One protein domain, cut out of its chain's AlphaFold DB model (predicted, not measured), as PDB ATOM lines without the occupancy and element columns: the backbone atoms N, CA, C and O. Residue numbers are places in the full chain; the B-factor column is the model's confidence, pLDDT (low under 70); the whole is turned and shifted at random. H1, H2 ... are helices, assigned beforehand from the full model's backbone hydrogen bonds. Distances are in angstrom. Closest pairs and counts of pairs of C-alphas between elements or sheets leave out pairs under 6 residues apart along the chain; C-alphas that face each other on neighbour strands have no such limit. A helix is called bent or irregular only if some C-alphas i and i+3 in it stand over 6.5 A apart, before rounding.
ATOM      1  N   VAL A 184     147.814 118.303 105.402       96.44
ATOM      2  CA  VAL A 184     146.985 118.301 104.186       96.44
ATOM      3  C   VAL A 184     145.631 118.951 104.451       96.44
ATOM      4  O   VAL A 184     145.221 119.869 103.746       96.44
ATOM      5  N   VAL A 185     144.951 118.538 105.522       95.50
ATOM      6  CA  VAL A 185     143.660 119.097 105.934       95.50
ATOM      7  C   VAL A 185     143.783 120.584 106.268       95.50
ATOM      8  O   VAL A 185     142.911 121.361 105.873       95.50
ATOM      9  N   ARG A 186     144.870 121.000 106.938       96.12
ATOM     10  CA  ARG A 186     145.156 122.417 107.214       96.12
ATOM     11  C   ARG A 186     145.310 123.210 105.916       96.12
ATOM     12  O   ARG A 186     144.709 124.274 105.805       96.12
ATOM     13  N   MET A 187     146.045 122.685 104.935       97.06
ATOM     14  CA  MET A 187     146.226 123.331 103.630       97.06
ATOM     15  C   MET A 187     144.909 123.431 102.846       97.06
ATOM     16  O   MET A 187     144.564 124.509 102.361       97.06
ATOM     17  N   ILE A 188     144.123 122.349 102.789       95.50
ATOM     18  CA  ILE A 188     142.789 122.342 102.163       95.50
ATOM     19  C   ILE A 188     141.897 123.407 102.809       95.50
ATOM     20  O   ILE A 188     141.268 124.202 102.114       95.50
ATOM     21  N   GLY A 189     141.848 123.439 104.145       94.69
ATOM     22  CA  GLY A 189     141.080 124.435 104.889       94.69
ATOM     23  C   GLY A 189     141.541 125.860 104.588       94.69
ATOM     24  O   GLY A 189     140.709 126.734 104.341       94.69
ATOM     25  N   ALA A 190     142.856 126.076 104.534       96.69
ATOM     26  CA  ALA A 190     143.438 127.375 104.243       96.69
ATOM     27  C   ALA A 190     143.046 127.895 102.853       96.69
ATOM     28  O   ALA A 190     142.528 129.007 102.733       96.69
ATOM     29  N   LYS A 191     143.207 127.057 101.824       96.81
ATOM     30  CA  LYS A 191     142.884 127.389 100.430       96.81
ATOM     31  C   LYS A 191     141.387 127.574 100.193       96.81
ATOM     32  O   LYS A 191     141.006 128.496  99.481       96.81
ATOM     33  N   ILE A 192     140.523 126.773 100.825       94.69
ATOM     34  CA  ILE A 192     139.064 126.976 100.759       94.69
ATOM     35  C   ILE A 192     138.667 128.299 101.424       94.69
ATOM     36  O   ILE A 192     137.802 129.008 100.909       94.69
ATOM     37  N   LYS A 193     139.291 128.657 102.552       95.12
ATOM     38  CA  LYS A 193     139.040 129.946 103.205       95.12
ATOM     39  C   LYS A 193     139.456 131.111 102.307       95.12
ATOM     40  O   LYS A 193     138.658 132.021 102.114       95.12
ATOM     41  N   ILE A 194     140.657 131.045 101.728       97.19
ATOM     42  CA  ILE A 194     141.147 132.021 100.746       97.19
ATOM     43  C   ILE A 194     140.169 132.134  99.573       97.19
ATOM     44  O   ILE A 194     139.762 133.242  99.243       97.19
ATOM     45  N   LEU A 195     139.743 131.002  98.998       95.25
ATOM     46  CA  LEU A 195     138.794 130.950  97.883       95.25
ATOM     47  C   LEU A 195     137.488 131.672  98.201       95.25
ATOM     48  O   LEU A 195     137.009 132.452  97.381       95.25
ATOM     49  N   ASN A 196     136.920 131.426  99.381       93.81
ATOM     50  CA  ASN A 196     135.687 132.084  99.801       93.81
ATOM     51  C   ASN A 196     135.895 133.580 100.043       93.81
ATOM     52  O   ASN A 196     135.083 134.372  99.581       93.81
ATOM     53  N   PHE A 197     136.987 133.951 100.716       95.75
ATOM     54  CA  PHE A 197     137.330 135.337 101.015       95.75
ATOM     55  C   PHE A 197     137.504 136.163  99.736       95.75
ATOM     56  O   PHE A 197     136.816 137.161  99.544       95.75
ATOM     57  N   GLN A 198     138.361 135.731  98.808       95.19
ATOM     58  CA  GLN A 198     138.610 136.501  97.584       95.19
ATOM     59  C   GLN A 198     137.359 136.653  96.713       95.19
ATOM     60  O   GLN A 198     137.189 137.673  96.058       95.19
ATOM     61  N   HIS A 199     136.450 135.672  96.743       92.31
ATOM     62  CA  HIS A 199     135.263 135.694  95.894       92.31
ATOM     63  C   HIS A 199     134.258 136.786  96.279       92.31
ATOM     64  O   HIS A 199     133.514 137.238  95.417       92.31
ATOM     65  N   GLN A 200     134.269 137.244  97.537       92.25
ATOM     66  CA  GLN A 200     133.425 138.358  97.995       92.25
ATOM     67  C   GLN A 200     133.674 139.646  97.196       92.25
ATOM     68  O   GLN A 200     132.804 140.506  97.135       92.25
ATOM     69  N   LEU A 201     134.834 139.766  96.535       94.06
ATOM     70  CA  LEU A 201     135.138 140.905  95.676       94.06
ATOM     71  C   LEU A 201     134.121 141.080  94.537       94.06
ATOM     72  O   LEU A 201     133.811 142.211  94.175       94.06
ATOM     73  N   LEU A 202     133.575 139.983  93.999       91.19
ATOM     74  CA  LEU A 202     132.542 140.065  92.965       91.19
ATOM     75  C   LEU A 202     131.258 140.673  93.513       91.19
ATOM     76  O   LEU A 202     130.734 141.595  92.907       91.19
ATOM     77  N   GLU A 203     130.811 140.228  94.688       89.50
ATOM     78  CA  GLU A 203     129.629 140.785  95.355       89.50
ATOM     79  C   GLU A 203     129.822 142.286  95.638       89.50
ATOM     80  O   GLU A 203     128.895 143.082  95.494       89.50
ATOM     81  N   PHE A 204     131.037 142.708  96.000       92.06
ATOM     82  CA  PHE A 204     131.349 144.124  96.207       92.06
ATOM     83  C   PHE A 204     131.258 144.927  94.905       92.06
ATOM     84  O   PHE A 204     130.609 145.973  94.889       92.06
ATOM     85  N   TRP A 205     131.841 144.433  93.810       93.81
ATOM     86  CA  TRP A 205     131.759 145.097  92.506       93.81
ATOM     87  C   TRP A 205     130.353 145.082  91.904       93.81
ATOM     88  O   TRP A 205     129.947 146.077  91.308       93.81
ATOM     89  N   GLU A 206     129.588 144.005  92.083       88.88
ATOM     90  CA  GLU A 206     128.183 143.924  91.672       88.88
ATOM     91  C   GLU A 206     127.353 144.996  92.374       88.88
ATOM     92  O   GLU A 206     126.609 145.731  91.724       88.88
ATOM     93  N   ASN A 207     127.528 145.143  93.689       88.88
ATOM     94  CA  ASN A 207     126.860 146.191  94.452       88.88
ATOM     95  C   ASN A 207     127.299 147.591  93.993       88.88
ATOM     96  O   ASN A 207     126.444 148.450  93.769       88.88
ATOM     97  N   GLU A 208     128.606 147.809  93.803       90.56
ATOM     98  CA  GLU A 208     129.174 149.091  93.364       90.56
ATOM     99  C   GLU A 208     128.663 149.516  91.976       90.56
ATOM    100  O   GLU A 208     128.377 150.694  91.767       90.56
ATOM    101  N   LEU A 209     128.524 148.573  91.038       87.06
ATOM    102  CA  LEU A 209     128.183 148.834  89.631       87.06
ATOM    103  C   LEU A 209     126.717 148.541  89.278       87.06
ATOM    104  O   LEU A 209     126.333 148.650  88.111       87.06
ATOM    105  N   SER A 210     125.891 148.186  90.262       84.00
ATOM    106  CA  SER A 210     124.478 147.823  90.079       84.00
ATOM    107  C   SER A 210     123.669 148.892  89.334       84.00
ATOM    108  O   SER A 210     122.914 148.578  88.413       84.00
ATOM    109  N   ASN A 211     123.866 150.170  89.674       81.38
ATOM    110  CA  ASN A 211     123.173 151.288  89.031       81.38
ATOM    111  C   ASN A 211     123.562 151.436  87.553       81.38
ATOM    112  O   ASN A 211     122.708 151.684  86.702       81.38
ATOM    113  N   GLU A 212     124.849 151.307  87.232       80.94
ATOM    114  CA  GLU A 212     125.344 151.337  85.858       80.94
ATOM    115  C   GLU A 212     124.845 150.142  85.044       80.94
ATOM    116  O   GLU A 212     124.422 150.331  83.902       80.94
ATOM    117  N   LEU A 213     124.844 148.939  85.627       77.44
ATOM    118  CA  LEU A 213     124.271 147.742  85.010       77.44
ATOM    119  C   LEU A 213     122.796 147.960  84.652       77.44
ATOM    120  O   LEU A 213     122.407 147.730  83.506       77.44
ATOM    121  N   GLN A 214     122.003 148.469  85.600       76.06
ATOM    122  CA  GLN A 214     120.576 148.721  85.405       76.06
ATOM    123  C   GLN A 214     120.326 149.731  84.277       76.06
ATOM    124  O   GLN A 214     119.521 149.473  83.387       76.06
ATOM    125  N   LYS A 215     121.091 150.831  84.230       77.94
ATOM    126  CA  LYS A 215     120.989 151.826  83.146       77.94
ATOM    127  C   LYS A 215     121.263 151.233  81.766       77.94
ATOM    128  O   LYS A 215     120.586 151.586  80.808       77.94
ATOM    129  N   VAL A 216     122.255 150.351  81.637       75.81
ATOM    130  CA  VAL A 216     122.575 149.727  80.341       75.81
ATOM    131  C   VAL A 216     121.492 148.734  79.911       75.81
ATOM    132  O   VAL A 216     121.225 148.621  78.714       75.81
ATOM    133  N   ILE A 217     120.866 148.036  80.864       71.88
ATOM    134  CA  ILE A 217     119.731 147.141  80.604       71.88
ATOM    135  C   ILE A 217     118.509 147.948  80.150       71.88
ATOM    136  O   ILE A 217     117.932 147.632  79.112       71.88
ATOM    137  N   ASP A 218     118.156 149.001  80.889       68.44
ATOM    138  CA  ASP A 218     116.929 149.772  80.668       68.44
ATOM    139  C   ASP A 218     116.991 150.659  79.422       68.44
ATOM    140  O   ASP A 218     115.995 150.824  78.721       68.44
ATOM    141  N   GLU A 219     118.151 151.254  79.132       65.31
ATOM    142  CA  GLU A 219     118.279 152.220  78.038       65.31
ATOM    143  C   GLU A 219     118.629 151.570  76.684       65.31
ATOM    144  O   GLU A 219     118.806 152.294  75.704       65.31
ATOM    145  N   GLU A 220     118.809 150.239  76.623       60.25
ATOM    146  CA  GLU A 220     119.346 149.478  75.470       60.25
ATOM    147  C   GLU A 220     120.598 150.108  74.820       60.25
ATOM    148  O   GLU A 220     120.969 149.805  73.679       60.25
ATOM    149  N   LYS A 221     121.303 150.993  75.536       56.12
ATOM    150  CA  LYS A 221     122.469 151.695  75.007       56.12
ATOM    151  C   LYS A 221     123.611 150.702  74.866       56.12
ATOM    152  O   LYS A 221     124.347 150.416  75.808       56.12
ATOM    153  N   LEU A 222     123.779 150.197  73.647       52.56
ATOM    154  CA  LEU A 222     124.998 149.537  73.198       52.56
ATOM    155  C   LEU A 222     126.189 150.421  73.577       52.56
ATOM    156  O   LEU A 222     126.312 151.551  73.101       52.56
ATOM    157  N   VAL A 223     127.055 149.903  74.450       54.53
ATOM    158  CA  VAL A 223     128.265 150.581  74.914       54.53
ATOM    159  C   VAL A 223     129.235 150.703  73.732       54.53
ATOM    160  O   VAL A 223     130.151 149.908  73.572       54.53
ATOM    161  N   LYS A 224     129.041 151.716  72.879       53.09
ATOM    162  CA  LYS A 224     129.982 152.135  71.820       53.09
ATOM    163  C   LYS A 224     131.175 152.920  72.390       53.09
ATOM    164  O   LYS A 224     131.770 153.748  71.703       53.09
ATOM    165  N   ILE A 225     131.488 152.738  73.670       58.84
ATOM    166  CA  ILE A 225     132.518 153.507  74.365       58.84
ATOM    167  C   ILE A 225     133.799 152.685  74.351       58.84
ATOM    168  O   ILE A 225     133.847 151.620  74.955       58.84
ATOM    169  N   ILE A 226     134.838 153.203  73.693       62.84
ATOM    170  CA  ILE A 226     136.210 152.720  73.874       62.84
ATOM    171  C   ILE A 226     136.724 153.335  75.186       62.84
ATOM    172  O   ILE A 226     136.863 154.562  75.267       62.84
ATOM    173  N   PRO A 227     136.973 152.538  76.236       74.44
ATOM    174  CA  PRO A 227     137.366 153.078  77.528       74.44
ATOM    175  C   PRO A 227     138.805 153.607  77.503       74.44
ATOM    176  O   PRO A 227     139.726 152.942  77.033       74.44
ATOM    177  N   LYS A 228     139.011 154.817  78.038       80.94
ATOM    178  CA  LYS A 228     140.310 155.526  78.049       80.94
ATOM    179  C   LYS A 228     141.148 155.292  79.310       80.94
ATOM    180  O   LYS A 228     142.259 155.798  79.407       80.94
ATOM    181  N   THR A 229     140.588 154.603  80.298       90.50
ATOM    182  CA  THR A 229     141.242 154.299  81.574       90.50
ATOM    183  C   THR A 229     141.008 152.838  81.923       90.50
ATOM    184  O   THR A 229     139.997 152.263  81.514       90.50
ATOM    185  N   LEU A 230     141.896 152.256  82.733       93.00
ATOM    186  CA  LEU A 230     141.743 150.886  83.222       93.00
ATOM    187  C   LEU A 230     140.418 150.692  83.974       93.00
ATOM    188  O   LEU A 230     139.693 149.744  83.700       93.00
ATOM    189  N   GLY A 231     140.053 151.634  84.851       92.56
ATOM    190  CA  GLY A 231     138.773 151.587  85.566       92.56
ATOM    191  C   GLY A 231     137.564 151.647  84.625       92.56
ATOM    192  O   GLY A 231     136.595 150.921  84.820       92.56
ATOM    193  N   GLY A 232     137.624 152.456  83.561       90.06
ATOM    194  CA  GLY A 232     136.595 152.453  82.521       90.06
ATOM    195  C   GLY A 232     136.543 151.127  81.760       90.06
ATOM    196  O   GLY A 232     135.458 150.623  81.490       90.06
ATOM    197  N   PHE A 233     137.702 150.545  81.441       91.75
ATOM    198  CA  PHE A 233     137.803 149.275  80.722       91.75
ATOM    199  C   PHE A 233     137.213 148.126  81.532       91.75
ATOM    200  O   PHE A 233     136.394 147.366  81.015       91.75
ATOM    201  N   PHE A 234     137.550 148.078  82.819       93.94
ATOM    202  CA  PHE A 234     136.974 147.156  83.784       93.94
ATOM    203  C   PHE A 234     135.454 147.270  83.855       93.94
ATOM    204  O   PHE A 234     134.774 146.269  83.656       93.94
ATOM    205  N   LYS A 235     134.908 148.481  84.039       91.19
ATOM    206  CA  LYS A 235     133.451 148.690  84.081       91.19
ATOM    207  C   LYS A 235     132.757 148.154  82.830       91.19
ATOM    208  O   LYS A 235     131.722 147.505  82.933       91.19
ATOM    209  N   VAL A 236     133.326 148.402  81.649       89.00
ATOM    210  CA  VAL A 236     132.748 147.913  80.393       89.00
ATOM    211  C   VAL A 236     132.820 146.387  80.306       89.00
ATOM    212  O   VAL A 236     131.811 145.769  79.979       89.00
ATOM    213  N   CYS A 237     133.960 145.771  80.632       90.44
ATOM    214  CA  CYS A 237     134.083 144.309  80.660       90.44
ATOM    215  C   CYS A 237     133.097 143.679  81.645       90.44
ATOM    216  O   CYS A 237     132.410 142.731  81.289       90.44
ATOM    217  N   PHE A 238     132.972 144.256  82.839       90.00
ATOM    218  CA  PHE A 238     132.043 143.814  83.871       90.00
ATOM    219  C   PHE A 238     130.594 143.840  83.378       90.00
ATOM    220  O   PHE A 238     129.887 142.839  83.474       90.00
ATOM    221  N   ILE A 239     130.162 144.948  82.769       85.62
ATOM    222  CA  ILE A 239     128.817 145.067  82.193       85.62
ATOM    223  C   ILE A 239     128.602 144.046  81.072       85.62
ATOM    224  O   ILE A 239     127.570 143.378  81.035       85.62
ATOM    225  N   LEU A 240     129.556 143.904  80.148       86.00
ATOM    226  CA  LEU A 240     129.421 142.959  79.041       86.00
ATOM    227  C   LEU A 240     129.372 141.503  79.523       86.00
ATOM    228  O   LEU A 240     128.599 140.728  78.961       86.00
ATOM    229  N   ASP A 241     130.139 141.145  80.553       86.44
ATOM    230  CA  ASP A 241     130.122 139.810  81.162       86.44
ATOM    231  C   ASP A 241     128.746 139.490  81.763       86.44
ATOM    232  O   ASP A 241     128.141 138.472  81.425       86.44
ATOM    233  N   HIS A 242     128.175 140.418  82.540       83.19
ATOM    234  CA  HIS A 242     126.844 140.264  83.146       83.19
ATOM    235  C   HIS A 242     125.712 140.209  82.114       83.19
ATOM    236  O   HIS A 242     124.715 139.517  82.311       83.19
ATOM    237  N   LEU A 243     125.867 140.905  80.986       81.75
ATOM    238  CA  LEU A 243     124.926 140.841  79.865       81.75
ATOM    239  C   LEU A 243     125.179 139.648  78.933       81.75
ATOM    240  O   LEU A 243     124.461 139.496  77.943       81.75
ATOM    241  N   ASN A 244     126.203 138.833  79.208       80.62
ATOM    242  CA  ASN A 244     126.678 137.753  78.347       80.62
ATOM    243  C   ASN A 244     126.883 138.207  76.885       80.62
ATOM    244  O   ASN A 244     126.535 137.512  75.925       80.62
ATOM    245  N   LYS A 245     127.416 139.421  76.719       83.25
ATOM    246  CA  LYS A 245     127.793 140.014  75.431       83.25
ATOM    247  C   LYS A 245     129.286 139.816  75.195       83.25
ATOM    248  O   LYS A 245     130.029 139.478  76.111       83.25
ATOM    249  N   ILE A 246     129.722 139.999  73.952       83.62
ATOM    250  CA  ILE A 246     131.125 139.892  73.529       83.62
ATOM    251  C   ILE A 246     131.457 141.159  72.730       83.62
ATOM    252  O   ILE A 246     130.632 141.562  71.904       83.62
ATOM    253  N   PRO A 247     132.612 141.811  72.956       83.50
ATOM    254  CA  PRO A 247     133.015 142.954  72.145       83.50
ATOM    255  C   PRO A 247     133.304 142.535  70.695       83.50
ATOM    256  O   PRO A 247     133.786 141.435  70.442       83.50
ATOM    257  N   GLU A 248     133.048 143.429  69.734       79.00
ATOM    258  CA  GLU A 248     133.167 143.124  68.294       79.00
ATOM    259  C   GLU A 248     134.587 142.700  67.866       79.00
ATOM    260  O   GLU A 248     134.731 141.858  66.984       79.00
ATOM    261  N   ASN A 249     135.638 143.245  68.496       85.56
ATOM    262  CA  ASN A 249     137.035 142.893  68.217       85.56
ATOM    263  C   ASN A 249     137.794 142.534  69.504       85.56
ATOM    264  O   ASN A 249     138.529 143.345  70.068       85.56
ATOM    265  N   VAL A 250     137.604 141.296  69.961       88.56
ATOM    266  CA  VAL A 250     138.187 140.764  71.205       88.56
ATOM    267  C   VAL A 250     139.725 140.811  71.200       88.56
ATOM    268  O   VAL A 250     140.322 141.163  72.213       88.56
ATOM    269  N   ASN A 251     140.376 140.532  70.066       88.62
ATOM    270  CA  ASN A 251     141.844 140.531  69.973       88.62
ATOM    271  C   ASN A 251     142.432 141.937  70.156       88.62
ATOM    272  O   ASN A 251     143.401 142.114  70.890       88.62
ATOM    273  N   LEU A 252     141.817 142.960  69.552       88.81
ATOM    274  CA  LEU A 252     142.230 144.350  69.770       88.81
ATOM    275  C   LEU A 252     142.050 144.765  71.236       88.81
ATOM    276  O   LEU A 252     142.890 145.470  71.793       88.81
ATOM    277  N   TRP A 253     140.965 144.312  71.867       91.62
ATOM    278  CA  TRP A 253     140.705 144.561  73.284       91.62
ATOM    279  C   TRP A 253     141.739 143.887  74.180       91.62
ATOM    280  O   TRP A 253     142.176 144.509  75.146       91.62
ATOM    281  N   LEU A 254     142.175 142.670  73.841       93.56
ATOM    282  CA  LEU A 254     143.265 141.994  74.538       93.56
ATOM    283  C   LEU A 254     144.552 142.822  74.462       93.56
ATOM    284  O   LEU A 254     145.125 143.137  75.500       93.56
ATOM    285  N   VAL A 255     144.977 143.230  73.263       91.69
ATOM    286  CA  VAL A 255     146.202 144.031  73.079       91.69
ATOM    287  C   VAL A 255     146.129 145.340  73.870       91.69
ATOM    288  O   VAL A 255     147.071 145.701  74.577       91.69
ATOM    289  N   TYR A 256     144.994 146.038  73.804       91.50
ATOM    290  CA  TYR A 256     144.802 147.272  74.559       91.50
ATOM    291  C   TYR A 256     144.827 147.035  76.073       91.50
ATOM    292  O   TYR A 256     145.444 147.809  76.803       91.50
ATOM    293  N   LEU A 257     144.224 145.950  76.558       93.94
ATOM    294  CA  LEU A 257     144.255 145.599  77.973       93.94
ATOM    295  C   LEU A 257     145.678 145.275  78.453       93.94
ATOM    296  O   LEU A 257     146.106 145.788  79.488       93.94
ATOM    297  N   LEU A 258     146.433 144.483  77.686       94.88
ATOM    298  CA  LEU A 258     147.824 144.133  77.996       94.88
ATOM    299  C   LEU A 258     148.740 145.368  78.029       94.88
ATOM    300  O   LEU A 258     149.717 145.385  78.782       94.88
ATOM    301  N   SER A 259     148.394 146.437  77.301       93.31
ATOM    302  CA  SER A 259     149.133 147.708  77.338       93.31
ATOM    303  C   SER A 259     149.082 148.421  78.698       93.31
ATOM    304  O   SER A 259     149.991 149.188  79.014       93.31
ATOM    305  N   TYR A 260     148.080 148.137  79.542       94.38
ATOM    306  CA  TYR A 260     148.015 148.685  80.902       94.38
ATOM    307  C   TYR A 260     149.022 148.037  81.857       94.38
ATOM    308  O   TYR A 260     149.343 148.633  82.888       94.38
ATOM    309  N   VAL A 261     149.536 146.843  81.541       93.94
ATOM    310  CA  VAL A 261     150.445 146.107  82.425       93.94
ATOM    311  C   VAL A 261     151.797 146.816  82.503       93.94
ATOM    312  O   VAL A 261     152.571 146.841  81.540       93.94
ATOM    313  N   ASN A 262     152.081 147.358  83.687       86.94
ATOM    314  CA  ASN A 262     153.318 148.040  84.045       86.94
ATOM    315  C   ASN A 262     153.681 147.763  85.519       86.94
ATOM    316  O   ASN A 262     152.873 147.226  86.273       86.94
ATOM    317  N   THR A 263     154.886 148.148  85.946       70.62
ATOM    318  CA  THR A 263     155.433 147.808  87.275       70.62
ATOM    319  C   THR A 263     154.919 148.667  88.438       70.62
ATOM    320  O   THR A 263     155.351 148.469  89.570       70.62
ATOM    321  N   LYS A 264     154.036 149.646  88.195       87.81
ATOM    322  CA  LYS A 264     153.548 150.599  89.212       87.81
ATOM    323  C   LYS A 264     152.072 150.414  89.575       87.81
ATOM    324  O   LYS A 264     151.510 151.282  90.240       87.81
ATOM    325  N   LEU A 265     151.445 149.333  89.120       95.19
ATOM    326  CA  LEU A 265     150.038 149.068  89.401       95.19
ATOM    327  C   LEU A 265     149.828 148.712  90.874       95.19
ATOM    328  O   LEU A 265     150.524 147.864  91.427       95.19
ATOM    329  N   THR A 266     148.817 149.322  91.483       97.50
ATOM    330  CA  THR A 266     148.295 148.891  92.784       97.50
ATOM    331  C   THR A 266     147.574 147.548  92.670       97.50
ATOM    332  O   THR A 266     147.122 147.158  91.592       97.50
ATOM    333  N   LEU A 267     147.397 146.842  93.787       98.25
ATOM    334  CA  LEU A 267     146.685 145.559  93.806       98.25
ATOM    335  C   LEU A 267     145.234 145.696  93.329       98.25
ATOM    336  O   LEU A 267     144.762 144.850  92.571       98.25
ATOM    337  N   LYS A 268     144.554 146.794  93.682       98.00
ATOM    338  CA  LYS A 268     143.221 147.119  93.154       98.00
ATOM    339  C   LYS A 268     143.215 147.210  91.627       98.00
ATOM    340  O   LYS A 268     142.390 146.568  90.980       98.00
ATOM    341  N   GLU A 269     144.150 147.952  91.040       97.75
ATOM    342  CA  GLU A 269     144.271 148.074  89.581       97.75
ATOM    343  C   GLU A 269     144.603 146.730  88.923       97.75
ATOM    344  O   GLU A 269     144.004 146.387  87.905       97.75
ATOM    345  N   ILE A 270     145.489 145.933  89.529       98.44
ATOM    346  CA  ILE A 270     145.793 144.575  89.065       98.44
ATOM    347  C   ILE A 270     144.528 143.711  89.064       98.44
ATOM    348  O   ILE A 270     144.261 143.051  88.064       98.44
ATOM    349  N   SER A 271     143.706 143.756  90.116       98.25
ATOM    350  CA  SER A 271     142.470 142.963  90.171       98.25
ATOM    351  C   SER A 271     141.461 143.349  89.086       98.25
ATOM    352  O   SER A 271     140.870 142.468  88.460       98.25
ATOM    353  N   MET A 272     141.322 144.646  88.791       97.75
ATOM    354  CA  MET A 272     140.488 145.147  87.690       97.75
ATOM    355  C   MET A 272     141.015 144.699  86.320       97.75
ATOM    356  O   MET A 272     140.241 144.279  85.453       97.75
ATOM    357  N   LEU A 273     142.335 144.778  86.123       97.75
ATOM    358  CA  LEU A 273     143.006 144.342  84.900       97.75
ATOM    359  C   LEU A 273     142.819 142.843  84.686       97.75
ATOM    360  O   LEU A 273     142.402 142.433  83.608       97.75
ATOM    361  N   VAL A 274     143.082 142.035  85.710       97.56
ATOM    362  CA  VAL A 274     143.014 140.575  85.632       97.56
ATOM    363  C   VAL A 274     141.576 140.088  85.458       97.56
ATOM    364  O   VAL A 274     141.356 139.181  84.660       97.56
ATOM    365  N   TYR A 275     140.588 140.706  86.117       96.12
ATOM    366  CA  TYR A 275     139.174 140.421  85.843       96.12
ATOM    367  C   TYR A 275     138.835 140.654  84.365       96.12
ATOM    368  O   TYR A 275     138.270 139.791  83.694       96.12
ATOM    369  N   SER A 276     139.233 141.817  83.839       95.31
ATOM    370  CA  SER A 276     139.009 142.163  82.432       95.31
ATOM    371  C   SER A 276     139.737 141.196  81.497       95.31
ATOM    372  O   SER A 276     139.214 140.848  80.440       95.31
ATOM    373  N   LEU A 277     140.932 140.748  81.891       95.62
ATOM    374  CA  LEU A 277     141.758 139.834  81.114       95.62
ATOM    375  C   LEU A 277     141.103 138.469  81.037       95.62
ATOM    376  O   LEU A 277     140.952 137.960  79.937       95.62
ATOM    377  N   ASP A 278     140.665 137.920  82.165       92.94
ATOM    378  CA  ASP A 278     139.948 136.650  82.232       92.94
ATOM    379  C   ASP A 278     138.693 136.662  81.346       92.94
ATOM    380  O   ASP A 278     138.515 135.774  80.506       92.94
ATOM    381  N   TYR A 279     137.883 137.723  81.446       91.25
ATOM    382  CA  TYR A 279     136.695 137.894  80.614       91.25
ATOM    383  C   TYR A 279     137.041 137.912  79.118       91.25
ATOM    384  O   TYR A 279     136.502 137.097  78.368       91.25
ATOM    385  N   ILE A 280     137.946 138.796  78.681       92.38
ATOM    386  CA  ILE A 280     138.324 138.944  77.263       92.38
ATOM    387  C   ILE A 280     138.981 137.672  76.737       92.38
ATOM    388  O   ILE A 280     138.571 137.154  75.698       92.38
ATOM    389  N   TYR A 281     139.953 137.141  77.479       91.62
ATOM    390  CA  TYR A 281     140.666 135.916  77.151       91.62
ATOM    391  C   TYR A 281     139.685 134.766  76.923       91.62
ATOM    392  O   TYR A 281     139.762 134.118  75.887       91.62
ATOM    393  N   SER A 282     138.690 134.572  77.800       87.12
ATOM    394  CA  SER A 282     137.688 133.499  77.661       87.12
ATOM    395  C   SER A 282     136.885 133.527  76.348       87.12
ATOM    396  O   SER A 282     136.265 132.523  75.997       87.12
ATOM    397  N   LYS A 283     136.861 134.657  75.623       87.44
ATOM    398  CA  LYS A 283     136.134 134.806  74.347       87.44
ATOM    399  C   LYS A 283     137.018 134.599  73.115       87.44
ATOM    400  O   LYS A 283     136.498 134.566  72.001       87.44
ATOM    401  N   ILE A 284     138.329 134.472  73.295       87.75
ATOM    402  CA  ILE A 284     139.280 134.205  72.215       87.75
ATOM    403  C   ILE A 284     139.336 132.698  71.991       87.75
ATOM    404  O   ILE A 284     139.424 131.937  72.941       87.75
ATOM    405  N   THR A 285     139.287 132.245  70.741       83.12
ATOM    406  CA  THR A 285     139.403 130.812  70.414       83.12
ATOM    407  C   THR A 285     140.795 130.427  69.939       83.12
ATOM    408  O   THR A 285     141.204 129.286  70.124       83.12
ATOM    409  N   VAL A 286     141.528 131.366  69.337       84.62
ATOM    410  CA  VAL A 286     142.894 131.189  68.838       84.62
ATOM    411  C   VAL A 286     143.663 132.472  69.139       84.62
ATOM    412  O   VAL A 286     143.254 133.541  68.684       84.62
ATOM    413  N   LEU A 287     144.755 132.366  69.900       88.94
ATOM    414  CA  LEU A 287     145.760 133.424  70.000       88.94
ATOM    415  C   LEU A 287     146.840 133.196  68.939       88.94
ATOM    416  O   LEU A 287     147.238 132.055  68.706       88.94
ATOM    417  N   GLY A 288     147.302 134.275  68.307       89.50
ATOM    418  CA  GLY A 288     148.519 134.240  67.502       89.50
ATOM    419  C   GLY A 288     149.765 134.197  68.388       89.50
ATOM    420  O   GLY A 288     149.715 134.546  69.568       89.50
ATOM    421  N   ASP A 289     150.895 133.781  67.814       91.00
ATOM    422  CA  ASP A 289     152.147 133.576  68.558       91.00
ATOM    423  C   ASP A 289     152.643 134.854  69.253       91.00
ATOM    424  O   ASP A 289     153.166 134.808  70.367       91.00
ATOM    425  N   ASN A 290     152.457 136.015  68.615       91.94
ATOM    426  CA  ASN A 290     152.855 137.301  69.186       91.94
ATOM    427  C   ASN A 290     151.959 137.696  70.364       91.94
ATOM    428  O   ASN A 290     152.467 138.123  71.399       91.94
ATOM    429  N   GLU A 291     150.639 137.548  70.226       93.31
ATOM    430  CA  GLU A 291     149.692 137.821  71.306       93.31
ATOM    431  C   GLU A 291     149.893 136.863  72.482       93.31
ATOM    432  O   GLU A 291     149.803 137.285  73.634       93.31
ATOM    433  N   LEU A 292     150.203 135.593  72.203       94.81
ATOM    434  CA  LEU A 292     150.503 134.596  73.222       94.81
ATOM    435  C   LEU A 292     151.779 134.945  73.988       94.81
ATOM    436  O   LEU A 292     151.764 134.973  75.214       94.81
ATOM    437  N   LYS A 293     152.857 135.286  73.278       95.12
ATOM    438  CA  LYS A 293     154.114 135.709  73.902       95.12
ATOM    439  C   LYS A 293     153.943 136.971  74.748       95.12
ATOM    440  O   LYS A 293     154.533 137.096  75.819       95.12
ATOM    441  N   GLU A 294     153.137 137.922  74.283       95.12
ATOM    442  CA  GLU A 294     152.837 139.123  75.060       95.12
ATOM    443  C   GLU A 294     152.033 138.775  76.320       95.12
ATOM    444  O   GLU A 294     152.369 139.242  77.408       95.12
ATOM    445  N   LEU A 295     151.023 137.905  76.202       96.19
ATOM    446  CA  LEU A 295     150.264 137.388  77.341       96.19
ATOM    447  C   LEU A 295     151.184 136.714  78.371       96.19
ATOM    448  O   LEU A 295     151.053 136.994  79.562       96.19
ATOM    449  N   GLU A 296     152.133 135.887  77.921       96.44
ATOM    450  CA  GLU A 296     153.144 135.233  78.762       96.44
ATOM    451  C   GLU A 296     153.951 136.238  79.579       96.44
ATOM    452  O   GLU A 296     153.915 136.211  80.813       96.44
ATOM    453  N   ASN A 297     154.588 137.189  78.894       95.94
ATOM    454  CA  ASN A 297     155.413 138.213  79.533       95.94
ATOM    455  C   ASN A 297     154.606 139.052  80.534       95.94
ATOM    456  O   ASN A 297     155.091 139.411  81.610       95.94
ATOM    457  N   LYS A 298     153.363 139.404  80.180       97.12
ATOM    458  CA  LYS A 298     152.509 140.226  81.040       97.12
ATOM    459  C   LYS A 298     152.006 139.465  82.261       97.12
ATOM    460  O   LYS A 298     151.974 140.048  83.341       97.12
ATOM    461  N   ILE A 299     151.645 138.192  82.122       96.88
ATOM    462  CA  ILE A 299     151.238 137.352  83.254       96.88
ATOM    463  C   ILE A 299     152.388 137.184  84.248       96.88
ATOM    464  O   ILE A 299     152.176 137.353  85.451       96.88
ATOM    465  N   GLU A 300     153.603 136.923  83.763       95.81
ATOM    466  CA  GLU A 300     154.784 136.809  84.620       95.81
ATOM    467  C   GLU A 300     155.048 138.118  85.384       95.81
ATOM    468  O   GLU A 300     155.195 138.109  86.609       95.81
ATOM    469  N   ALA A 301     154.997 139.261  84.691       96.44
ATOM    470  CA  ALA A 301     155.163 140.572  85.310       96.44
ATOM    471  C   ALA A 301     154.088 140.876  86.372       96.44
ATOM    472  O   ALA A 301     154.397 141.449  87.422       96.44
ATOM    473  N   LEU A 302     152.830 140.489  86.131       97.81
ATOM    474  CA  LEU A 302     151.740 140.658  87.096       97.81
ATOM    475  C   LEU A 302     151.964 139.802  88.347       97.81
ATOM    476  O   LEU A 302     151.880 140.330  89.454       97.81
ATOM    477  N   LEU A 303     152.302 138.516  88.193       97.12
ATOM    478  CA  LEU A 303     152.598 137.633  89.327       97.12
ATOM    479  C   LEU A 303     153.788 138.138  90.142       97.12
ATOM    480  O   LEU A 303     153.715 138.185  91.369       97.12
ATOM    481  N   GLN A 304     154.862 138.576  89.478       95.81
ATOM    482  CA  GLN A 304     156.017 139.164  90.154       95.81
ATOM    483  C   GLN A 304     155.622 140.419  90.944       95.81
ATOM    484  O   GLN A 304     156.015 140.575  92.100       95.81
ATOM    485  N   THR A 305     154.808 141.293  90.348       96.88
ATOM    486  CA  THR A 305     154.340 142.523  90.998       96.88
ATOM    487  C   THR A 305     153.475 142.212  92.222       96.88
ATOM    488  O   THR A 305     153.723 142.765  93.290       96.88
ATOM    489  N   ILE A 306     152.522 141.279  92.111       97.44
ATOM    490  CA  ILE A 306     151.695 140.834  93.244       97.44
ATOM    491  C   ILE A 306     152.579 140.266  94.366       97.44
ATOM    492  O   ILE A 306     152.408 140.627  95.529       97.44
ATOM    493  N   ASN A 307     153.556 139.423  94.022       95.81
ATOM    494  CA  ASN A 307     154.461 138.799  94.990       95.81
ATOM    495  C   ASN A 307     155.351 139.806  95.727       95.81
ATOM    496  O   ASN A 307     155.667 139.590  96.899       95.81
ATOM    497  N   ASN A 308     155.726 140.908  95.076       95.69
ATOM    498  CA  ASN A 308     156.496 141.985  95.702       95.69
ATOM    499  C   ASN A 308     155.698 142.746  96.771       95.69
ATOM    500  O   ASN A 308     156.300 143.392  97.625       95.69
ATOM    501  N   TYR A 309     154.365 142.665  96.746       96.75
ATOM    502  CA  TYR A 309     153.501 143.287  97.749       96.75
ATOM    503  C   TYR A 309     153.197 142.394  98.952       96.75
ATOM    504  O   TYR A 309     152.484 142.830  99.853       96.75
ATOM    505  N   TYR A 310     153.703 141.160  98.986       97.44
ATOM    506  CA  TYR A 310     153.490 140.255 100.111       97.44
ATOM    507  C   TYR A 310     154.396 140.596 101.299       97.44
ATOM    508  O   TYR A 310     155.622 140.589 101.181       97.44
ATOM    509  N   ASP A 311     153.790 140.809 102.464       95.69
ATOM    510  CA  ASP A 311     154.492 140.952 103.734       95.69
ATOM    511  C   ASP A 311     154.659 139.581 104.405       95.69
ATOM    512  O   ASP A 311     153.701 138.958 104.871       95.69
ATOM    513  N   GLU A 312     155.904 139.108 104.483       93.38
ATOM    514  CA  GLU A 312     156.229 137.807 105.073       93.38
ATOM    515  C   GLU A 312     156.012 137.742 106.585       93.38
ATOM    516  O   GLU A 312     155.921 136.639 107.118       93.38
ATOM    517  N   LYS A 313     155.926 138.868 107.300       92.56
ATOM    518  CA  LYS A 313     155.668 138.901 108.747       92.56
ATOM    519  C   LYS A 313     154.177 138.830 109.030       92.56
ATOM    520  O   LYS A 313     153.776 137.971 109.815       92.56
ATOM    521  N   GLU A 314     153.387 139.641 108.340       92.50
ATOM    522  CA  GLU A 314     151.936 139.738 108.541       92.50
ATOM    523  C   GLU A 314     151.164 138.637 107.805       92.50
ATOM    524  O   GLU A 314     150.090 138.224 108.234       92.50
ATOM    525  N   GLY A 315     151.709 138.115 106.703       94.88
ATOM    526  CA  GLY A 315     150.982 137.193 105.833       94.88
ATOM    527  C   GLY A 315     149.882 137.872 105.019       94.88
ATOM    528  O   GLY A 315     148.918 137.214 104.636       94.88
ATOM    529  N   LEU A 316     150.012 139.173 104.768       95.81
ATOM    530  CA  LEU A 316     149.054 139.999 104.036       95.81
ATOM    531  C   LEU A 316     149.749 140.692 102.863       95.81
ATOM    532  O   LEU A 316     150.973 140.804 102.833       95.81
ATOM    533  N   TYR A 317     148.966 141.165 101.900       97.19
ATOM    534  CA  TYR A 317     149.466 141.944 100.772       97.19
ATOM    535  C   TYR A 317     149.176 143.428 100.968       97.19
ATOM    536  O   TYR A 317     148.133 143.794 101.513       97.19
ATOM    537  N   LYS A 318     150.090 144.288 100.509       96.31
ATOM    538  CA  LYS A 318     149.927 145.740 100.585       96.31
ATOM    539  C   LYS A 318     150.740 146.468  99.516       96.31
ATOM    540  O   LYS A 318     151.966 146.482  99.561       96.31
ATOM    541  N   SER A 319     150.051 147.136  98.600       95.81
ATOM    542  CA  SER A 319     150.640 148.029  97.593       95.81
ATOM    543  C   SER A 319     150.462 149.510  97.916       95.81
ATOM    544  O   SER A 319     151.238 150.349  97.462       95.81
ATOM    545  N   THR A 320     149.451 149.847  98.716       94.38
ATOM    546  CA  THR A 320     149.108 151.228  99.063       94.38
ATOM    547  C   THR A 320     148.570 151.341 100.491       94.38
ATOM    548  O   THR A 320     148.289 150.347 101.157       94.38
ATOM    549  N   ILE A 321     148.452 152.575 100.985       91.94
ATOM    550  CA  ILE A 321     147.801 152.906 102.264       91.94
ATOM    551  C   ILE A 321     146.329 153.307 102.099       91.94
ATOM    552  O   ILE A 321     145.658 153.552 103.094       91.94
ATOM    553  N   LYS A 322     145.854 153.449 100.852       94.06
ATOM    554  CA  LYS A 322     144.485 153.906 100.556       94.06
ATOM    555  C   LYS A 322     143.431 152.869 100.929       94.06
ATOM    556  O   LYS A 322     142.364 153.242 101.397       94.06
ATOM    557  N   GLU A 323     143.746 151.603 100.692       94.19
ATOM    558  CA  GLU A 323     142.879 150.463 100.965       94.19
ATOM    559  C   GLU A 323     143.395 149.733 102.213       94.19
ATOM    560  O   GLU A 323     144.581 149.821 102.561       94.19
ATOM    561  N   SER A 324     142.507 149.028 102.914       93.69
ATOM    562  CA  SER A 324     142.920 148.239 104.076       93.69
ATOM    563  C   SER A 324     143.829 147.077 103.638       93.69
ATOM    564  O   SER A 324     143.686 146.572 102.521       93.69
ATOM    565  N   PRO A 325     144.739 146.581 104.501       93.44
ATOM    566  CA  PRO A 325     145.558 145.406 104.183       93.44
ATOM    567  C   PRO A 325     144.741 144.167 103.787       93.44
ATOM    568  O   PRO A 325     145.214 143.320 103.033       93.44
ATOM    569  N   LEU A 326     143.508 144.051 104.285       94.62
ATOM    570  CA  LEU A 326     142.625 142.934 103.963       94.62
ATOM    571  C   LEU A 326     141.994 143.086 102.583       94.62
ATOM    572  O   LEU A 326     141.969 142.108 101.838       94.62
ATOM    573  N   GLU A 327     141.584 144.292 102.195       96.06
ATOM    574  CA  GLU A 327     141.112 144.544 100.830       96.06
ATOM    575  C   GLU A 327     142.245 144.389  99.811       96.06
ATOM    576  O   GLU A 327     142.083 143.703  98.804       96.06
ATOM    577  N   GLU A 328     143.445 144.883 100.120       97.69
ATOM    578  CA  GLU A 328     144.643 144.648  99.303       97.69
ATOM    579  C   GLU A 328     144.946 143.146  99.150       97.69
ATOM    580  O   GLU A 328     145.205 142.656  98.047       97.69
ATOM    581  N   THR A 329     144.830 142.384 100.241       97.88
ATOM    582  CA  THR A 329     144.960 140.920 100.227       97.88
ATOM    583  C   THR A 329     143.870 140.261  99.383       97.88
ATOM    584  O   THR A 329     144.155 139.324  98.639       97.88
ATOM    585  N   ARG A 330     142.632 140.762  99.428       97.75
ATOM    586  CA  ARG A 330     141.525 140.274  98.598       97.75
ATOM    587  C   ARG A 330     141.824 140.470  97.117       97.75
ATOM    588  O   ARG A 330     141.708 139.509  96.356       97.75
ATOM    589  N   PHE A 331     142.281 141.660  96.725       98.50
ATOM    590  CA  PHE A 331     142.668 141.967  95.347       98.50
ATOM    591  C   PHE A 331     143.803 141.061  94.853       98.50
ATOM    592  O   PHE A 331     143.719 140.517  93.748       98.50
ATOM    593  N   ALA A 332     144.837 140.841  95.672       98.44
ATOM    594  CA  ALA A 332     145.957 139.958  95.340       98.44
ATOM    595  C   ALA A 332     145.500 138.508  95.110       98.44
ATOM    596  O   ALA A 332     145.787 137.914  94.070       98.44
ATOM    597  N   LEU A 333     144.746 137.949  96.062       98.44
ATOM    598  CA  LEU A 333     144.284 136.560  96.015       98.44
ATOM    599  C   LEU A 333     143.291 136.322  94.875       98.44
ATOM    600  O   LEU A 333     143.339 135.269  94.236       98.44
ATOM    601  N   PHE A 334     142.423 137.297  94.598       97.69
ATOM    602  CA  PHE A 334     141.518 137.264  93.452       97.69
ATOM    603  C   PHE A 334     142.294 137.235  92.132       97.69
ATOM    604  O   PHE A 334     142.031 136.403  91.265       97.69
ATOM    605  N   SER A 335     143.311 138.089  92.014       98.25
ATOM    606  CA  SER A 335     144.151 138.175  90.817       98.25
ATOM    607  C   SER A 335     144.939 136.886  90.575       98.25
ATOM    608  O   SER A 335     144.896 136.344  89.473       98.25
ATOM    609  N   ILE A 336     145.598 136.342  91.607       97.81
ATOM    610  CA  ILE A 336     146.334 135.069  91.512       97.81
ATOM    611  C   ILE A 336     145.402 133.940  91.056       97.81
ATOM    612  O   ILE A 336     145.753 133.174  90.163       97.81
ATOM    613  N   ASN A 337     144.199 133.867  91.631       94.81
ATOM    614  CA  ASN A 337     143.219 132.831  91.316       94.81
ATOM    615  C   ASN A 337     142.821 132.807  89.830       94.81
ATOM    616  O   ASN A 337     142.619 131.730  89.273       94.81
ATOM    617  N   LEU A 338     142.672 133.979  89.209       94.00
ATOM    618  CA  LEU A 338     142.314 134.103  87.795       94.00
ATOM    619  C   LEU A 338     143.521 133.917  86.871       94.00
ATOM    620  O   LEU A 338     143.407 133.242  85.852       94.00
ATOM    621  N   ILE A 339     144.687 134.454  87.238       95.69
ATOM    622  CA  ILE A 339     145.924 134.258  86.472       95.69
ATOM    623  C   ILE A 339     146.266 132.767  86.369       95.69
ATOM    624  O   ILE A 339     146.615 132.293  85.292       95.69
ATOM    625  N   GLU A 340     146.131 132.014  87.462       93.56
ATOM    626  CA  GLU A 340     146.364 130.568  87.460       93.56
ATOM    627  C   GLU A 340     145.436 129.817  86.497       93.56
ATOM    628  O   GLU A 340     145.892 128.883  85.836       93.56
ATOM    629  N   ASP A 341     144.174 130.246  86.372       89.00
ATOM    630  CA  ASP A 341     143.237 129.668  85.402       89.00
ATOM    631  C   ASP A 341     143.683 129.966  83.964       89.00
ATOM    632  O   ASP A 341     143.702 129.065  83.125       89.00
ATOM    633  N   ILE A 342     144.080 131.214  83.684       91.81
ATOM    634  CA  ILE A 342     144.546 131.634  82.356       91.81
ATOM    635  C   ILE A 342     145.816 130.872  81.960       91.81
ATOM    636  O   ILE A 342     145.890 130.377  80.841       91.81
ATOM    637  N   ILE A 343     146.786 130.726  82.872       92.31
ATOM    638  CA  ILE A 343     148.017 129.954  82.638       92.31
ATOM    639  C   ILE A 343     147.683 128.529  82.191       92.31
ATOM    640  O   ILE A 343     148.220 128.044  81.197       92.31
ATOM    641  N   GLN A 344     146.795 127.852  82.921       86.56
ATOM    642  CA  GLN A 344     146.430 126.468  82.625       86.56
ATOM    643  C   GLN A 344     145.713 126.320  81.288       86.56
ATOM    644  O   GLN A 344     146.024 125.409  80.522       86.56
ATOM    645  N   ASP A 345     144.779 127.219  80.999       86.75
ATOM    646  CA  ASP A 345     144.051 127.223  79.736       86.75
ATOM    647  C   ASP A 345     144.989 127.528  78.552       86.75
ATOM    648  O   ASP A 345     144.940 126.842  77.532       86.75
ATOM    649  N   ALA A 346     145.920 128.473  78.715       90.75
ATOM    650  CA  ALA A 346     146.863 128.867  77.672       90.75
ATOM    651  C   ALA A 346     147.871 127.761  77.332       90.75
ATOM    652  O   ALA A 346     148.148 127.535  76.154       90.75
ATOM    653  N   ILE A 347     148.378 127.027  78.335       88.38
ATOM    654  CA  ILE A 347     149.252 125.864  78.099       88.38
ATOM    655  C   ILE A 347     148.557 124.871  77.168       88.38
ATOM    656  O   ILE A 347     149.185 124.340  76.259       88.38
ATOM    657  N   VAL A 348     147.260 124.623  77.368       83.19
ATOM    658  CA  VAL A 348     146.613 123.498  76.691       83.19
ATOM    659  C   VAL A 348     145.986 123.883  75.359       83.19
ATOM    660  O   VAL A 348     146.102 123.136  74.390       83.19
ATOM    661  N   TYR A 349     145.327 125.036  75.281       85.06
ATOM    662  CA  TYR A 349     144.658 125.453  74.047       85.06
ATOM    663  C   TYR A 349     145.551 126.264  73.114       85.06
ATOM    664  O   TYR A 349     145.244 126.387  71.928       85.06
ATOM    665  N   HIS A 350     146.640 126.825  73.636       88.88
ATOM    666  CA  HIS A 350     147.513 127.718  72.884       88.88
ATOM    667  C   HIS A 350     148.986 127.298  72.922       88.88
ATOM    668  O   HIS A 350     149.799 127.970  72.302       88.88
ATOM    669  N   ASN A 351     149.335 126.176  73.568       89.38
ATOM    670  CA  ASN A 351     150.720 125.708  73.724       89.38
ATOM    671  C   ASN A 351     151.640 126.760  74.371       89.38
ATOM    672  O   ASN A 351     152.799 126.898  73.986       89.38
ATOM    673  N   ALA A 352     151.117 127.513  75.344       91.88
ATOM    674  CA  ALA A 352     151.902 128.498  76.084       91.88
ATOM    675  C   ALA A 352     153.057 127.850  76.869       91.88
ATOM    676  O   ALA A 352     152.908 126.775  77.456       91.88
ATOM    677  N   HIS A 353     154.176 128.557  76.973       92.94
ATOM    678  CA  HIS A 353     155.402 128.163  77.665       92.94
ATOM    679  C   HIS A 353     155.394 128.553  79.148       92.94
ATOM    680  O   HIS A 353     156.396 129.011  79.699       92.94
ATOM    681  N   PHE A 354     154.265 128.359  79.825       91.44
ATOM    682  CA  PHE A 354     154.196 128.533  81.270       91.44
ATOM    683  C   PHE A 354     154.612 127.265  82.016       91.44
ATOM    684  O   PHE A 354     154.433 126.142  81.541       91.44
ATOM    685  N   GLN A 355     155.081 127.441  83.250       88.25
ATOM    686  CA  GLN A 355     155.135 126.331  84.197       88.25
ATOM    687  C   GLN A 355     153.706 125.921  84.589       88.25
ATOM    688  O   GLN A 355     152.917 126.787  84.979       88.25
ATOM    689  N   PRO A 356     153.350 124.624  84.526       86.06
ATOM    690  CA  PRO A 356     152.026 124.182  84.933       86.06
ATOM    691  C   PRO A 356     151.723 124.486  86.410       86.06
ATOM    692  O   PRO A 356     152.465 124.118  87.324       86.06
ATOM    693  N   THR A 357     150.573 125.108  86.648       86.19
ATOM    694  CA  THR A 357     149.918 125.216  87.950       86.19
ATOM    695  C   THR A 357     149.302 123.864  88.298       86.19
ATOM    696  O   THR A 357     148.261 123.483  87.769       86.19
ATOM    697  N   VAL A 358     149.938 123.127  89.205       84.81
ATOM    698  CA  VAL A 358     149.507 121.786  89.629       84.81
ATOM    699  C   VAL A 358     148.664 121.806  90.907       84.81
ATOM    700  O   VAL A 358     148.126 120.774  91.310       84.81
ATOM    701  N   ARG A 359     148.534 122.971  91.557       89.81
ATOM    702  CA  ARG A 359     147.694 123.207  92.743       89.81
ATOM    703  C   ARG A 359     147.030 124.584  92.658       89.81
ATOM    704  O   ARG A 359     147.656 125.537  92.224       89.81
ATOM    705  N   ILE A 360     145.791 124.716  93.133       91.06
ATOM    706  CA  ILE A 360     145.116 126.029  93.232       91.06
ATOM    707  C   ILE A 360     145.801 126.854  94.322       91.06
ATOM    708  O   ILE A 360     146.077 126.310  95.391       91.06
ATOM    709  N   TYR A 361     146.051 128.141  94.089       95.12
ATOM    710  CA  TYR A 361     146.881 129.004  94.937       95.12
ATOM    711  C   TYR A 361     148.319 128.487  95.080       95.12
ATOM    712  O   TYR A 361     148.868 128.467  96.182       95.12
ATOM    713  N   GLN A 362     148.917 128.026  93.981       93.88
ATOM    714  CA  GLN A 362     150.338 127.671  93.919       93.88
ATOM    715  C   GLN A 362     151.230 128.915  93.969       93.88
ATOM    716  O   GLN A 362     152.311 128.863  94.543       93.88
ATOM    717  N   ASN A 363     150.765 130.034  93.410       96.12
ATOM    718  CA  ASN A 363     151.499 131.301  93.382       96.12
ATOM    719  C   ASN A 363     151.266 132.171  94.628       96.12
ATOM    720  O   ASN A 363     151.800 133.270  94.720       96.12
ATOM    721  N   VAL A 364     150.485 131.699  95.605       97.38
ATOM    722  CA  VAL A 364     150.375 132.360  96.912       97.38
ATOM    723  C   VAL A 364     151.549 131.909  97.780       97.38
ATOM    724  O   VAL A 364     151.663 130.718  98.058       97.38
ATOM    725  N   LYS A 365     152.387 132.850  98.247       94.06
ATOM    726  CA  LYS A 365     153.621 132.542  99.002       94.06
ATOM    727  C   LYS A 365     153.417 131.597 100.195       94.06
ATOM    728  O   LYS A 365     154.141 130.618 100.326       94.06
ATOM    729  N   ASP A 366     152.443 131.887 101.057       95.94
ATOM    730  CA  ASP A 366     152.084 131.022 102.188       95.94
ATOM    731  C   ASP A 366     150.560 131.026 102.398       95.94
ATOM    732  O   ASP A 366     150.023 131.884 103.110       95.94
ATOM    733  N   PRO A 367     149.827 130.079 101.781       97.00
ATOM    734  CA  PRO A 367     148.373 130.021 101.892       97.00
ATOM    735  C   PRO A 367     147.890 129.822 103.333       97.00
ATOM    736  O   PRO A 367     146.814 130.293 103.700       97.00
ATOM    737  N   VAL A 368     148.666 129.122 104.164       96.69
ATOM    738  CA  VAL A 368     148.290 128.831 105.549       96.69
ATOM    739  C   VAL A 368     148.398 130.091 106.392       96.69
ATOM    740  O   VAL A 368     147.438 130.436 107.083       96.69
ATOM    741  N   LYS A 369     149.520 130.805 106.285       96.19
ATOM    742  CA  LYS A 369     149.730 132.060 107.002       96.19
ATOM    743  C   LYS A 369     148.748 133.140 106.564       96.19
ATOM    744  O   LYS A 369     148.139 133.779 107.417       96.19
ATOM    745  N   VAL A 370     148.515 133.277 105.255       97.12
ATOM    746  CA  VAL A 370     147.474 134.171 104.723       97.12
ATOM    747  C   VAL A 370     146.121 133.821 105.341       97.12
ATOM    748  O   VAL A 370     145.454 134.671 105.917       97.12
ATOM    749  N   SER A 371     145.724 132.547 105.300       96.19
ATOM    750  CA  SER A 371     144.450 132.095 105.869       96.19
ATOM    751  C   SER A 371     144.305 132.384 107.370       96.19
ATOM    752  O   SER A 371     143.199 132.669 107.849       96.19
ATOM    753  N   GLU A 372     145.403 132.309 108.121       94.88
ATOM    754  CA  GLU A 372     145.465 132.647 109.543       94.88
ATOM    755  C   GLU A 372     145.306 134.144 109.787       94.88
ATOM    756  O   GLU A 372     144.492 134.510 110.634       94.88
ATOM    757  N   ALA A 373     145.958 134.996 108.994       93.69
ATOM    758  CA  ALA A 373     145.780 136.447 109.053       93.69
ATOM    759  C   ALA A 373     144.324 136.866 108.760       93.69
ATOM    760  O   ALA A 373     143.789 137.769 109.398       93.69
ATOM    761  N   LEU A 374     143.622 136.125 107.893       92.31
ATOM    762  CA  LEU A 374     142.191 136.324 107.626       92.31
ATOM    763  C   LEU A 374     141.266 135.894 108.791       92.31
ATOM    764  O   LEU A 374     140.049 135.923 108.637       92.31
ATOM    765  N   ARG A 375     141.753 135.308 109.901       69.62
ATOM    766  CA  ARG A 375     140.882 134.787 110.996       69.62
ATOM    767  C   ARG A 375     140.264 135.877 111.858       69.62
ATOM    768  O   ARG A 375     139.315 135.573 112.566       69.62
TER     769      ARG A 375
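This is residues 184 to 375 of the 378 residues of an uncharacterized protein of Deltaproteobacteria bacterium (UniProt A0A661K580). Four helices, H3 to H6, make an up-and-down bundle with H4 and H6 near the middle, and the long arm H1a of the bent first helix crosses H6. H2 packs on H4, H7 packs on H1a, and the short arm H1b lies at the far end of the domain, by H2. The printed part has 192 residues with seven named helices, H1 to H7 in order, and no named strand; the class is all helix. It is compact, with a radius of gyration of the C-alphas of 16.9 A and spans of 48 by 39 by 31 A.

H1, residues 184 to 218, was assigned as one helix by its hydrogen bonds, but is bent: C-alphas 208 and 211 are 7.7 A apart. Its arms, H1a, residues 184 to 208, and H1b, residues 211 to 218, stand at a steep tilt of 64 degrees. H2, residues 230 to 242, is close to but not clearly touching H1b; their closest C-alphas, of Leu 213 and Ile 239, are 6.0 A apart. H3, residues 250 to 259, and H4, residues 267 to 281, form a helical hairpin at a shallow tilt of 22 degrees, closest at the C-alphas of Val 250 and Ile 280, 6.3 A. H2 touches H4 at a steep tilt of 45 degrees, closest at the C-alphas of Phe 234 and Ser 276, 5.6 A. H5, residues 289 to 308, touches H3 with residues 291 to 298 alone, closest at the C-alphas of Leu 258 and Lys 298, 6.8 A. H6, residues 325 to 350, forms a helical hairpin with H5, closest at the C-alphas of Ile 306 and Ala 332, 6.2 A. H6 touches H4 the same way at a shallow tilt of 26 degrees, with the C-alphas of Ser 271 and Ser 335 closest at 5.1 A. Residues 194 to 201 of H1a touch residues 330 to 334 of H6, about perpendicular at 79 degrees, with the C-alphas of Gln 198 and Arg 330 closest at 4.9 A. H7, residues 367 to 375, touches residues 186 to 194 of H1a, closest at the C-alphas of Ala 190 and Ser 371, 5.1 A. H5 and H7 are apart. Every O i to N i+4 pair is within hydrogen-bond range in H1b, H2, H3, H4 and H5; the counts are 17 of 21 in H1a, 21 of 22 in H6 and 4 of 5 in H7.

H1a begins at C-alpha 184, (146.985, 118.301, 104.186), and is 37.2 A long; H6 measures 36.0 A and H5 28.7 A. H7 ends at C-alpha 375, (140.882, 134.787, 110.996).

The farthest C-alphas, of Val 184 and Glu 219, are 51.6 A apart. The printed part has no cut; the links H1 to H2, H5 to H6 and H6 to H7 are long. Residues 218 to 226 and 375 have pLDDT under 70.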